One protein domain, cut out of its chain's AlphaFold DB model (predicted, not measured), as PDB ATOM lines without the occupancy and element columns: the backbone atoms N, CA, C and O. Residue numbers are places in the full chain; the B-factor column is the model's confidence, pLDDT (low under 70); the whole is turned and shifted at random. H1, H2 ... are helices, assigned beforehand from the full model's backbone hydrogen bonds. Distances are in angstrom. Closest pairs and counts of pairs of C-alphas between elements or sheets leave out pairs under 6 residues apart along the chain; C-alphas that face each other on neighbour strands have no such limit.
ATOM      1  N   GLU A   2      72.931 144.219  60.188       41.50
ATOM      2  CA  GLU A   2      72.629 143.927  61.613       41.50
ATOM      3  C   GLU A   2      71.188 143.487  61.919       41.50
ATOM      4  O   GLU A   2      70.977 142.609  62.752       41.50
ATOM      5  N   LYS A   3      70.178 144.046  61.237       41.09
ATOM      6  CA  LYS A   3      68.773 143.690  61.510       41.09
ATOM      7  C   LYS A   3      68.430 142.253  61.100       41.09
ATOM      8  O   LYS A   3      67.675 141.603  61.810       41.09
ATOM      9  N   ILE A   4      69.013 141.746  60.012       50.94
ATOM     10  CA  ILE A   4      68.774 140.376  59.523       50.94
ATOM     11  C   ILE A   4      69.467 139.362  60.442       50.94
ATOM     12  O   ILE A   4      68.832 138.404  60.872       50.94
ATOM     13  N   LEU A   5      70.708 139.644  60.858       45.53
ATOM     14  CA  LEU A   5      71.451 138.808  61.808       45.53
ATOM     15  C   LEU A   5      70.748 138.724  63.180       45.53
ATOM     16  O   LEU A   5      70.741 137.682  63.832       45.53
ATOM     17  N   TYR A   6      70.120 139.822  63.616       48.81
ATOM     18  CA  TYR A   6      69.310 139.859  64.835       48.81
ATOM     19  C   TYR A   6      68.035 139.010  64.716       48.81
ATOM     20  O   TYR A   6      67.689 138.297  65.660       48.81
ATOM     21  N   PHE A   7      67.360 139.038  63.561       49.88
ATOM     22  CA  PHE A   7      66.203 138.181  63.300       49.88
ATOM     23  C   PHE A   7      66.594 136.698  63.226       49.88
ATOM     24  O   PHE A   7      65.950 135.891  63.890       49.88
ATOM     25  N   GLU A   8      67.684 136.341  62.538       53.12
ATOM     26  CA  GLU A   8      68.210 134.965  62.489       53.12
ATOM     27  C   GLU A   8      68.564 134.427  63.881       53.12
ATOM     28  O   GLU A   8      68.182 133.312  64.240       53.12
ATOM     29  N   LYS A   9      69.254 135.231  64.702       56.31
ATOM     30  CA  LYS A   9      69.675 134.826  66.052       56.31
ATOM     31  C   LYS A   9      68.488 134.669  67.005       56.31
ATOM     32  O   LYS A   9      68.486 133.770  67.843       56.31
ATOM     33  N   LYS A  10      67.466 135.519  66.863       56.38
ATOM     34  CA  LYS A  10      66.231 135.444  67.653       56.38
ATOM     35  C   LYS A  10      65.346 134.269  67.221       56.38
ATOM     36  O   LYS A  10      64.765 133.620  68.085       56.38
ATOM     37  N   LEU A  11      65.315 133.943  65.928       54.19
ATOM     38  CA  LEU A  11      64.585 132.796  65.379       54.19
ATOM     39  C   LEU A  11      65.221 131.459  65.782       54.19
ATOM     40  O   LEU A  11      64.515 130.604  66.301       54.19
ATOM     41  N   LYS A  12      66.553 131.315  65.686       56.19
ATOM     42  CA  LYS A  12      67.275 130.112  66.157       56.19
ATOM     43  C   LYS A  12      67.066 129.801  67.641       56.19
ATOM     44  O   LYS A  12      67.213 128.659  68.048       56.19
ATOM     45  N   SER A  13      66.734 130.806  68.452       52.12
ATOM     46  CA  SER A  13      66.482 130.623  69.886       52.12
ATOM     47  C   SER A  13      65.065 130.138  70.227       52.12
ATOM     48  O   SER A  13      64.785 129.920  71.401       52.12
ATOM     49  N   HIS A  14      64.153 130.043  69.249       51.75
ATOM     50  CA  HIS A  14      62.729 129.742  69.476       51.75
ATOM     51  C   HIS A  14      62.201 128.504  68.725       51.75
ATOM     52  O   HIS A  14      61.039 128.152  68.922       51.75
ATOM     53  N   THR A  15      63.007 127.821  67.906       52.12
ATOM     54  CA  THR A  15      62.586 126.634  67.134       52.12
ATOM     55  C   THR A  15      63.422 125.407  67.503       52.12
ATOM     56  O   THR A  15      64.604 125.337  67.193       52.12
ATOM     57  N   GLU A  16      62.792 124.431  68.159       54.91
ATOM     58  CA  GLU A  16      63.423 123.226  68.729       54.91
ATOM     59  C   GLU A  16      63.282 121.983  67.818       54.91
ATOM     60  O   GLU A  16      63.280 120.857  68.302       54.91
ATOM     61  N   ASN A  17      63.121 122.155  66.496       59.12
ATOM     62  CA  ASN A  17      62.888 121.030  65.577       59.12
ATOM     63  C   ASN A  17      63.692 121.171  64.270       59.12
ATOM     64  O   ASN A  17      63.487 122.133  63.524       59.12
ATOM     65  N   ASP A  18      64.580 120.214  63.981       57.94
ATOM     66  CA  ASP A  18      65.553 120.253  62.868       57.94
ATOM     67  C   ASP A  18      64.872 120.351  61.486       57.94
ATOM     68  O   ASP A  18      65.290 121.117  60.620       57.94
ATOM     69  N   GLU A  19      63.724 119.686  61.320       56.22
ATOM     70  CA  GLU A  19      62.908 119.716  60.094       56.22
ATOM     71  C   GLU A  19      62.310 121.111  59.813       56.22
ATOM     72  O   GLU A  19      62.145 121.521  58.664       56.22
ATOM     73  N   SER A  20      62.048 121.898  60.866       61.00
ATOM     74  CA  SER A  20      61.597 123.287  60.718       61.00
ATOM     75  C   SER A  20      62.739 124.222  60.320       61.00
ATOM     76  O   SER A  20      62.510 125.181  59.586       61.00
ATOM     77  N   ILE A  21      63.967 123.938  60.765       62.97
ATOM     78  CA  ILE A  21      65.159 124.732  60.449       62.97
ATOM     79  C   ILE A  21      65.554 124.525  58.988       62.97
ATOM     80  O   ILE A  21      65.829 125.507  58.300       62.97
ATOM     81  N   ASP A  22      65.511 123.284  58.501       66.88
ATOM     82  CA  ASP A  22      65.838 122.956  57.112       66.88
ATOM     83  C   ASP A  22      64.847 123.612  56.139       66.88
ATOM     84  O   ASP A  22      65.247 124.384  55.265       66.88
ATOM     85  N   GLN A  23      63.537 123.478  56.388       65.06
ATOM     86  CA  GLN A  23      62.524 124.182  55.595       65.06
ATOM     87  C   GLN A  23      62.649 125.708  55.654       65.06
ATOM     88  O   GLN A  23      62.412 126.385  54.654       65.06
ATOM     89  N   LEU A  24      63.003 126.281  56.806       65.00
ATOM     90  CA  LEU A  24      63.228 127.722  56.924       65.00
ATOM     91  C   LEU A  24      64.483 128.172  56.168       65.00
ATOM     92  O   LEU A  24      64.466 129.253  55.582       65.00
ATOM     93  N   SER A  25      65.542 127.361  56.147       68.75
ATOM     94  CA  SER A  25      66.777 127.663  55.416       68.75
ATOM     95  C   SER A  25      66.549 127.692  53.902       68.75
ATOM     96  O   SER A  25      66.916 128.670  53.252       68.75
ATOM     97  N   ILE A  26      65.798 126.718  53.375       69.88
ATOM     98  CA  ILE A  26      65.380 126.663  51.967       69.88
ATOM     99  C   ILE A  26      64.572 127.918  51.602       69.88
ATOM    100  O   ILE A  26      64.840 128.562  50.589       69.88
ATOM    101  N   ARG A  27      63.636 128.335  52.466       65.69
ATOM    102  CA  ARG A  27      62.832 129.554  52.257       65.69
ATOM    103  C   ARG A  27      63.674 130.827  52.241       65.69
ATOM    104  O   ARG A  27      63.389 131.739  51.470       65.69
ATOM    105  N   ILE A  28      64.686 130.914  53.103       70.19
ATOM    106  CA  ILE A  28      65.593 132.066  53.163       70.19
ATOM    107  C   ILE A  28      66.450 132.145  51.894       70.19
ATOM    108  O   ILE A  28      66.656 133.241  51.373       70.19
ATOM    109  N   ASP A  29      66.919 131.014  51.372       72.19
ATOM    110  CA  ASP A  29      67.733 130.987  50.155       72.19
ATOM    111  C   ASP A  29      66.908 131.275  48.889       72.19
ATOM    112  O   ASP A  29      67.362 132.024  48.019       72.19
ATOM    113  N   GLU A  30      65.657 130.806  48.816       67.94
ATOM    114  CA  GLU A  30      64.706 131.215  47.767       67.94
ATOM    115  C   GLU A  30      64.414 132.722  47.802       67.94
ATOM    116  O   GLU A  30      64.338 133.369  46.755       67.94
ATOM    117  N   LEU A  31      64.293 133.304  48.999       67.62
ATOM    118  CA  LEU A  31      64.121 134.746  49.175       67.62
ATOM    119  C   LEU A  31      65.355 135.517  48.701       67.62
ATOM    120  O   LEU A  31      65.221 136.453  47.921       67.62
ATOM    121  N   LYS A  32      66.562 135.107  49.111       68.44
ATOM    122  CA  LYS A  32      67.819 135.762  48.701       68.44
ATOM    123  C   LYS A  32      68.014 135.777  47.187       68.44
ATOM    124  O   LYS A  32      68.589 136.725  46.672       68.44
ATOM    125  N   LYS A  33      67.519 134.760  46.475       69.75
ATOM    126  CA  LYS A  33      67.599 134.680  45.009       69.75
ATOM    127  C   LYS A  33      66.749 135.738  44.291       69.75
ATOM    128  O   LYS A  33      67.048 136.075  43.151       69.75
ATOM    129  N   ASN A  34      65.693 136.231  44.937       63.78
ATOM    130  CA  ASN A  34      64.691 137.114  44.333       63.78
ATOM    131  C   ASN A  34      64.662 138.525  44.949       63.78
ATOM    132  O   ASN A  34      63.783 139.320  44.624       63.78
ATOM    133  N   VAL A  35      65.596 138.832  45.851       67.62
ATOM    134  CA  VAL A  35      65.777 140.153  46.470       67.62
ATOM    135  C   VAL A  35      66.951 140.857  45.777       67.62
ATOM    136  O   VAL A  35      67.905 140.199  45.371       67.62
ATOM    137  N   ASN A  36      66.886 142.187  45.642       62.22
ATOM    138  CA  ASN A  36      67.964 142.998  45.066       62.22
ATOM    139  C   ASN A  36      69.303 142.787  45.807       62.22
ATOM    140  O   ASN A  36      69.320 142.406  46.979       62.22
ATOM    141  N   ASP A  37      70.428 143.093  45.147       65.12
ATOM    142  CA  ASP A  37      71.799 142.882  45.658       65.12
ATOM    143  C   ASP A  37      72.067 143.511  47.044       65.12
ATOM    144  O   ASP A  37      72.989 143.115  47.761       65.12
ATOM    145  N   ASP A  38      71.250 144.481  47.462       66.12
ATOM    146  CA  ASP A  38      71.330 145.135  48.767       66.12
ATOM    147  C   ASP A  38      70.563 144.407  49.894       66.12
ATOM    148  O   ASP A  38      70.537 144.887  51.037       66.12
ATOM    149  N   MET A  39      69.976 143.240  49.600       66.81
ATOM    150  CA  MET A  39      69.104 142.455  50.479       66.81
ATOM    151  C   MET A  39      67.916 143.259  51.033       66.81
ATOM    152  O   MET A  39      67.458 143.014  52.157       66.81
ATOM    153  N   LYS A  40      67.421 144.240  50.274       67.75
ATOM    154  CA  LYS A  40      66.217 144.999  50.618       67.75
ATOM    155  C   LYS A  40      65.142 144.778  49.571       67.75
ATOM    156  O   LYS A  40      65.407 144.624  48.386       67.75
ATOM    157  N   MET A  41      63.911 144.769  50.055       71.94
ATOM    158  CA  MET A  41      62.718 144.635  49.242       71.94
ATOM    159  C   MET A  41      61.702 145.637  49.772       71.94
ATOM    160  O   MET A  41      61.491 145.712  50.990       71.94
ATOM    161  N   ASP A  42      61.122 146.433  48.881       80.69
ATOM    162  CA  ASP A  42      60.020 147.313  49.251       80.69
ATOM    163  C   ASP A  42      58.762 146.494  49.593       80.69
ATOM    164  O   ASP A  42      58.604 145.344  49.173       80.69
ATOM    165  N   PHE A  43      57.833 147.073  50.359       74.62
ATOM    166  CA  PHE A  43      56.590 146.389  50.715       74.62
ATOM    167  C   PHE A  43      55.797 145.960  49.473       74.62
ATOM    168  O   PHE A  43      55.246 144.859  49.457       74.62
ATOM    169  N   HIS A  44      55.764 146.785  48.420       76.44
ATOM    170  CA  HIS A  44      55.083 146.415  47.182       76.44
ATOM    171  C   HIS A  44      55.753 145.211  46.504       76.44
ATOM    172  O   HIS A  44      55.073 144.258  46.124       76.44
ATOM    173  N   GLU A  45      57.084 145.222  46.415       76.25
ATOM    174  CA  GLU A  45      57.878 144.131  45.837       76.25
ATOM    175  C   GLU A  45      57.696 142.821  46.617       76.25
ATOM    176  O   GLU A  45      57.553 141.756  46.019       76.25
ATOM    177  N   TYR A  46      57.596 142.899  47.946       78.69
ATOM    178  CA  TYR A  46      57.335 141.745  48.805       78.69
ATOM    179  C   TYR A  46      55.966 141.113  48.552       78.69
ATOM    180  O   TYR A  46      55.854 139.889  48.460       78.69
ATOM    181  N   ILE A  47      54.921 141.932  48.418       77.19
ATOM    182  CA  ILE A  47      53.566 141.451  48.126       77.19
ATOM    183  C   ILE A  47      53.525 140.771  46.752       77.19
ATOM    184  O   ILE A  47      52.971 139.679  46.632       77.19
ATOM    185  N   GLN A  48      54.167 141.368  45.743       78.12
ATOM    186  CA  GLN A  48      54.282 140.774  44.408       78.12
ATOM    187  C   GLN A  48      55.024 139.435  44.454       78.12
ATOM    188  O   GLN A  48      54.540 138.439  43.921       78.12
ATOM    189  N   TYR A  49      56.166 139.375  45.141       75.50
ATOM    190  CA  TYR A  49      56.932 138.143  45.289       75.50
ATOM    191  C   TYR A  49      56.117 137.034  45.971       75.50
ATOM    192  O   TYR A  49      56.018 135.920  45.453       75.50
ATOM    193  N   ARG A  50      55.487 137.349  47.108       75.38
ATOM    194  CA  ARG A  50      54.734 136.396  47.935       75.38
ATOM    195  C   ARG A  50      53.542 135.782  47.202       75.38
ATOM    196  O   ARG A  50      53.290 134.592  47.374       75.38
ATOM    197  N   TYR A  51      52.820 136.573  46.408       74.94
ATOM    198  CA  TYR A  51      51.593 136.117  45.748       74.94
ATOM    199  C   TYR A  51      51.766 135.703  44.283       74.94
ATOM    200  O   TYR A  51      50.899 134.996  43.780       74.94
ATOM    201  N   ASN A  52      52.870 136.060  43.613       74.81
ATOM    202  CA  ASN A  52      53.088 135.689  42.206       74.81
ATOM    203  C   ASN A  52      54.290 134.761  41.981       74.81
ATOM    204  O   ASN A  52      54.210 133.881  41.130       74.81
ATOM    205  N   ASN A  53      55.385 134.920  42.735       67.56
ATOM    206  CA  ASN A  53      56.662 134.249  42.437       67.56
ATOM    207  C   ASN A  53      57.015 133.109  43.406       67.56
ATOM    208  O   ASN A  53      57.942 132.346  43.144       67.56
ATOM    209  N   TYR A  54      56.304 132.990  44.528       68.50
ATOM    210  CA  TYR A  54      56.561 131.960  45.531       68.50
ATOM    211  C   TYR A  54      55.929 130.610  45.148       68.50
ATOM    212  O   TYR A  54      54.809 130.565  44.646       68.50
ATOM    213  N   SER A  55      56.611 129.495  45.435       64.62
ATOM    214  CA  SER A  55      56.187 128.140  45.024       64.62
ATOM    215  C   SER A  55      54.808 127.721  45.552       64.62
ATOM    216  O   SER A  55      54.100 126.965  44.895       64.62
ATOM    217  N   HIS A  56      54.401 128.257  46.707       65.38
ATOM    218  CA  HIS A  56      53.091 128.023  47.332       65.38
ATOM    219  C   HIS A  56      52.200 129.278  47.304       65.38
ATOM    220  O   HIS A  56      51.360 129.475  48.184       65.38
ATOM    221  N   SER A  57      52.403 130.172  46.333       70.62
ATOM    222  CA  SER A  57      51.732 131.476  46.261       70.62
ATOM    223  C   SER A  57      50.203 131.385  46.328       70.62
ATOM    224  O   SER A  57      49.578 132.133  47.079       70.62
ATOM    225  N   THR A  58      49.601 130.424  45.621       74.00
ATOM    226  CA  THR A  58      48.146 130.204  45.609       74.00
ATOM    227  C   THR A  58      47.613 129.755  46.969       74.00
ATOM    228  O   THR A  58      46.597 130.271  47.434       74.00
ATOM    229  N   GLU A  59      48.293 128.822  47.639       76.75
ATOM    230  CA  GLU A  59      47.879 128.340  48.965       76.75
ATOM    231  C   GLU A  59      48.003 129.447  50.018       76.75
ATOM    232  O   GLU A  59      47.093 129.641  50.830       76.75
ATOM    233  N   ILE A  60      49.090 130.223  49.968       78.81
ATOM    234  CA  ILE A  60      49.307 131.381  50.842       78.81
ATOM    235  C   ILE A  60      48.247 132.453  50.591       78.81
ATOM    236  O   ILE A  60      47.695 132.985  51.548       78.81
ATOM    237  N   TYR A  61      47.914 132.740  49.332       81.44
ATOM    238  CA  TYR A  61      46.875 133.702  48.974       81.44
ATOM    239  C   TYR A  61      45.506 133.307  49.540       81.44
ATOM    240  O   TYR A  61      44.853 134.107  50.212       81.44
ATOM    241  N   VAL A  62      45.089 132.054  49.334       83.69
ATOM    242  CA  VAL A  62      43.819 131.536  49.871       83.69
ATOM    243  C   VAL A  62      43.820 131.555  51.402       83.69
ATOM    244  O   VAL A  62      42.847 131.998  52.013       83.69
ATOM    245  N   THR A  63      44.916 131.132  52.036       84.50
ATOM    246  CA  THR A  63      45.051 131.122  53.502       84.50
ATOM    247  C   THR A  63      44.998 132.533  54.086       84.50
ATOM    248  O   THR A  63      44.268 132.772  55.051       84.50
ATOM    249  N   ASP A  64      45.706 133.489  53.480       86.19
ATOM    250  CA  ASP A  64      45.729 134.887  53.914       86.19
ATOM    251  C   ASP A  64      44.334 135.526  53.768       86.19
ATOM    252  O   ASP A  64      43.884 136.229  54.679       86.19
ATOM    253  N   ILE A  65      43.596 135.232  52.688       89.69
ATOM    254  CA  ILE A  65      42.200 135.677  52.516       89.69
ATOM    255  C   ILE A  65      41.299 135.104  53.606       89.69
ATOM    256  O   ILE A  65      40.505 135.845  54.194       89.69
ATOM    257  N   LEU A  66      41.405 133.805  53.894       92.12
ATOM    258  CA  LEU A  66      40.583 133.151  54.911       92.12
ATOM    259  C   LEU A  66      40.847 133.737  56.299       92.12
ATOM    260  O   LEU A  66      39.900 134.105  56.996       92.12
ATOM    261  N   ILE A  67      42.117 133.892  56.682       91.19
ATOM    262  CA  ILE A  67      42.510 134.472  57.973       91.19
ATOM    263  C   ILE A  67      42.053 135.926  58.071       91.19
ATOM    264  O   ILE A  67      41.493 136.323  59.096       91.19
ATOM    265  N   THR A  68      42.250 136.720  57.017       92.12
ATOM    266  CA  THR A  68      41.851 138.134  56.997       92.12
ATOM    267  C   THR A  68      40.337 138.271  57.117       92.12
ATOM    268  O   THR A  68      39.847 139.032  57.951       92.12
ATOM    269  N   THR A  69      39.583 137.476  56.354       93.25
ATOM    270  CA  THR A  69      38.113 137.479  56.378       93.25
ATOM    271  C   THR A  69      37.583 137.038  57.739       93.25
ATOM    272  O   THR A  69      36.720 137.702  58.317       93.25
ATOM    273  N   PHE A  70      38.128 135.957  58.301       94.31
ATOM    274  CA  PHE A  70      37.756 135.471  59.628       94.31
ATOM    275  C   PHE A  70      38.084 136.495  60.723       94.31
ATOM    276  O   PHE A  70      37.264 136.758  61.606       94.31
ATOM    277  N   SER A  71      39.252 137.134  60.645       91.38
ATOM    278  CA  SER A  71      39.659 138.188  61.580       91.38
ATOM    279  C   SER A  71      38.732 139.401  61.493       91.38
ATOM    280  O   SER A  71      38.327 139.948  62.516       91.38
ATOM    281  N   PHE A  72      38.324 139.797  60.287       93.81
ATOM    282  CA  PHE A  72      37.399 140.911  60.098       93.81
ATOM    283  C   PHE A  72      35.994 140.589  60.623       93.81
ATOM    284  O   PHE A  72      35.371 141.411  61.301       93.81
ATOM    285  N   LEU A  73      35.505 139.372  60.367       93.94
ATOM    286  CA  LEU A  73      34.210 138.904  60.857       93.94
ATOM    287  C   LEU A  73      34.184 138.834  62.388       93.94
ATOM    288  O   LEU A  73      33.246 139.326  63.016       93.94
ATOM    289  N   THR A  74      35.233 138.278  62.997       91.00
ATOM    290  CA  THR A  74      35.363 138.213  64.459       91.00
ATOM    291  C   THR A  74      35.491 139.606  65.068       91.00
ATOM    292  O   THR A  74      34.761 139.910  66.009       91.00
ATOM    293  N   ALA A  75      36.323 140.491  64.512       90.38
ATOM    294  CA  ALA A  75      36.449 141.871  64.982       90.38
ATOM    295  C   ALA A  75      35.112 142.625  64.914       90.38
ATOM    296  O   ALA A  75      34.720 143.271  65.887       90.38
ATOM    297  N   THR A  76      34.371 142.484  63.812       90.44
ATOM    298  CA  THR A  76      33.040 143.089  63.645       90.44
ATOM    299  C   THR A  76      32.047 142.534  64.663       90.44
ATOM    300  O   THR A  76      31.293 143.295  65.270       90.44
ATOM    301  N   LEU A  77      32.076 141.223  64.918       89.62
ATOM    302  CA  LEU A  77      31.235 140.585  65.926       89.62
ATOM    303  C   LEU A  77      31.557 141.094  67.340       89.62
ATOM    304  O   LEU A  77      30.646 141.472  68.074       89.62
ATOM    305  N   PHE A  78      32.835 141.161  67.721       84.94
ATOM    306  CA  PHE A  78      33.255 141.696  69.022       84.94
ATOM    307  C   PHE A  78      32.899 143.178  69.177       84.94
ATOM    308  O   PHE A  78      32.454 143.608  70.247       84.94
ATOM    309  N   PHE A  79      33.038 143.955  68.105       85.62
ATOM    310  CA  PHE A  79      32.629 145.351  68.077       85.62
ATOM    311  C   PHE A  79      31.113 145.489  68.267       85.62
ATOM    312  O   PHE A  79      30.665 146.243  69.130       85.62
ATOM    313  N   TYR A  80      30.314 144.689  67.558       85.31
ATOM    314  CA  TYR A  80      28.859 144.660  67.706       85.31
ATOM    315  C   TYR A  80      28.418 144.235  69.117       85.31
ATOM    316  O   TYR A  80      27.581 144.893  69.739       85.31
ATOM    317  N   ILE A  81      29.037 143.193  69.683       83.06
ATOM    318  CA  ILE A  81      28.792 142.757  71.065       83.06
ATOM    319  C   ILE A  81      29.094 143.893  72.051       83.06
ATOM    320  O   ILE A  81      28.332 144.105  72.996       83.06
ATOM    321  N   SER A  82      30.146 144.678  71.810       78.25
ATOM    322  CA  SER A  82      30.506 145.820  72.661       78.25
ATOM    323  C   SER A  82      29.416 146.902  72.717       78.25
ATOM    324  O   SER A  82      29.289 147.576  73.739       78.25
ATOM    325  N   PHE A  83      28.581 147.041  71.677       78.12
ATOM    326  CA  PHE A  83      27.405 147.927  71.689       78.12
ATOM    327  C   PHE A  83      26.208 147.351  72.457       78.12
ATOM    328  O   PHE A  83      25.428 148.105  73.053       78.12
ATOM    329  N   ILE A  84      26.044 146.026  72.448       78.44
ATOM    330  CA  ILE A  84      24.973 145.340  73.184       78.44
ATOM    331  C   ILE A  84      25.270 145.343  74.687       78.44
ATOM    332  O   ILE A  84      24.362 145.533  75.507       78.44
ATOM    333  N   LEU A  85      26.536 145.151  75.060       73.62
ATOM    334  CA  LEU A  85      26.978 145.126  76.447       73.62
ATOM    335  C   LEU A  85      26.879 146.524  77.069       73.62
ATOM    336  O   LEU A  85      27.682 147.420  76.823       73.62
TER     337      LEU A  85
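What this domain is: This is residues 2 to 85 of the 228 residues of an uncharacterized protein of Hafnia paralvei (UniProt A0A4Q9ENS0). One long helical arm, residues 63 to 85, nearly all in H4, sticks out from a loose, open head in which H1, H2 and H3 follow one another with few contacts. The printed part has 84 residues, with four named helices, H1 to H4 in order, and no named strand: all helix. It is only just loose, close to extended, with a radius of gyration of the C-alphas of 17.7 A, and elongated, spanning 53 by 31 by 26 A.

Where its parts are: H1, residues 2 to 12, begins at C-alpha 2 (72.629, 143.927, 61.613). H2 is residues 18 to 34, 25.1 A long; H3 is residues 43 to 53. H4, residues 57 to 84, runs 40.4 A to C-alpha 84 (24.973, 145.340, 73.184).

How they stand to each other: H1 and H2 are only just apart, closest 8.1 A. H2 and H3 are close but not clearly touching: C-alphas 34 and 49, the closest, are 7.9 A apart. H3 and H4 touch only at the corner, closest C-alphas 51 and 57, 4.7 A. In H1, H3 and H4 every O i to N i+4 pair is within hydrogen-bond range; in H2, 12 of 13.

The domain as a whole: C-alphas 37 and 85, the farthest apart, are 54.4 A apart. The printed part has no cut and no long link. Residues 2 to 27, 30 to 40 and 53 to 56 have pLDDT under 70.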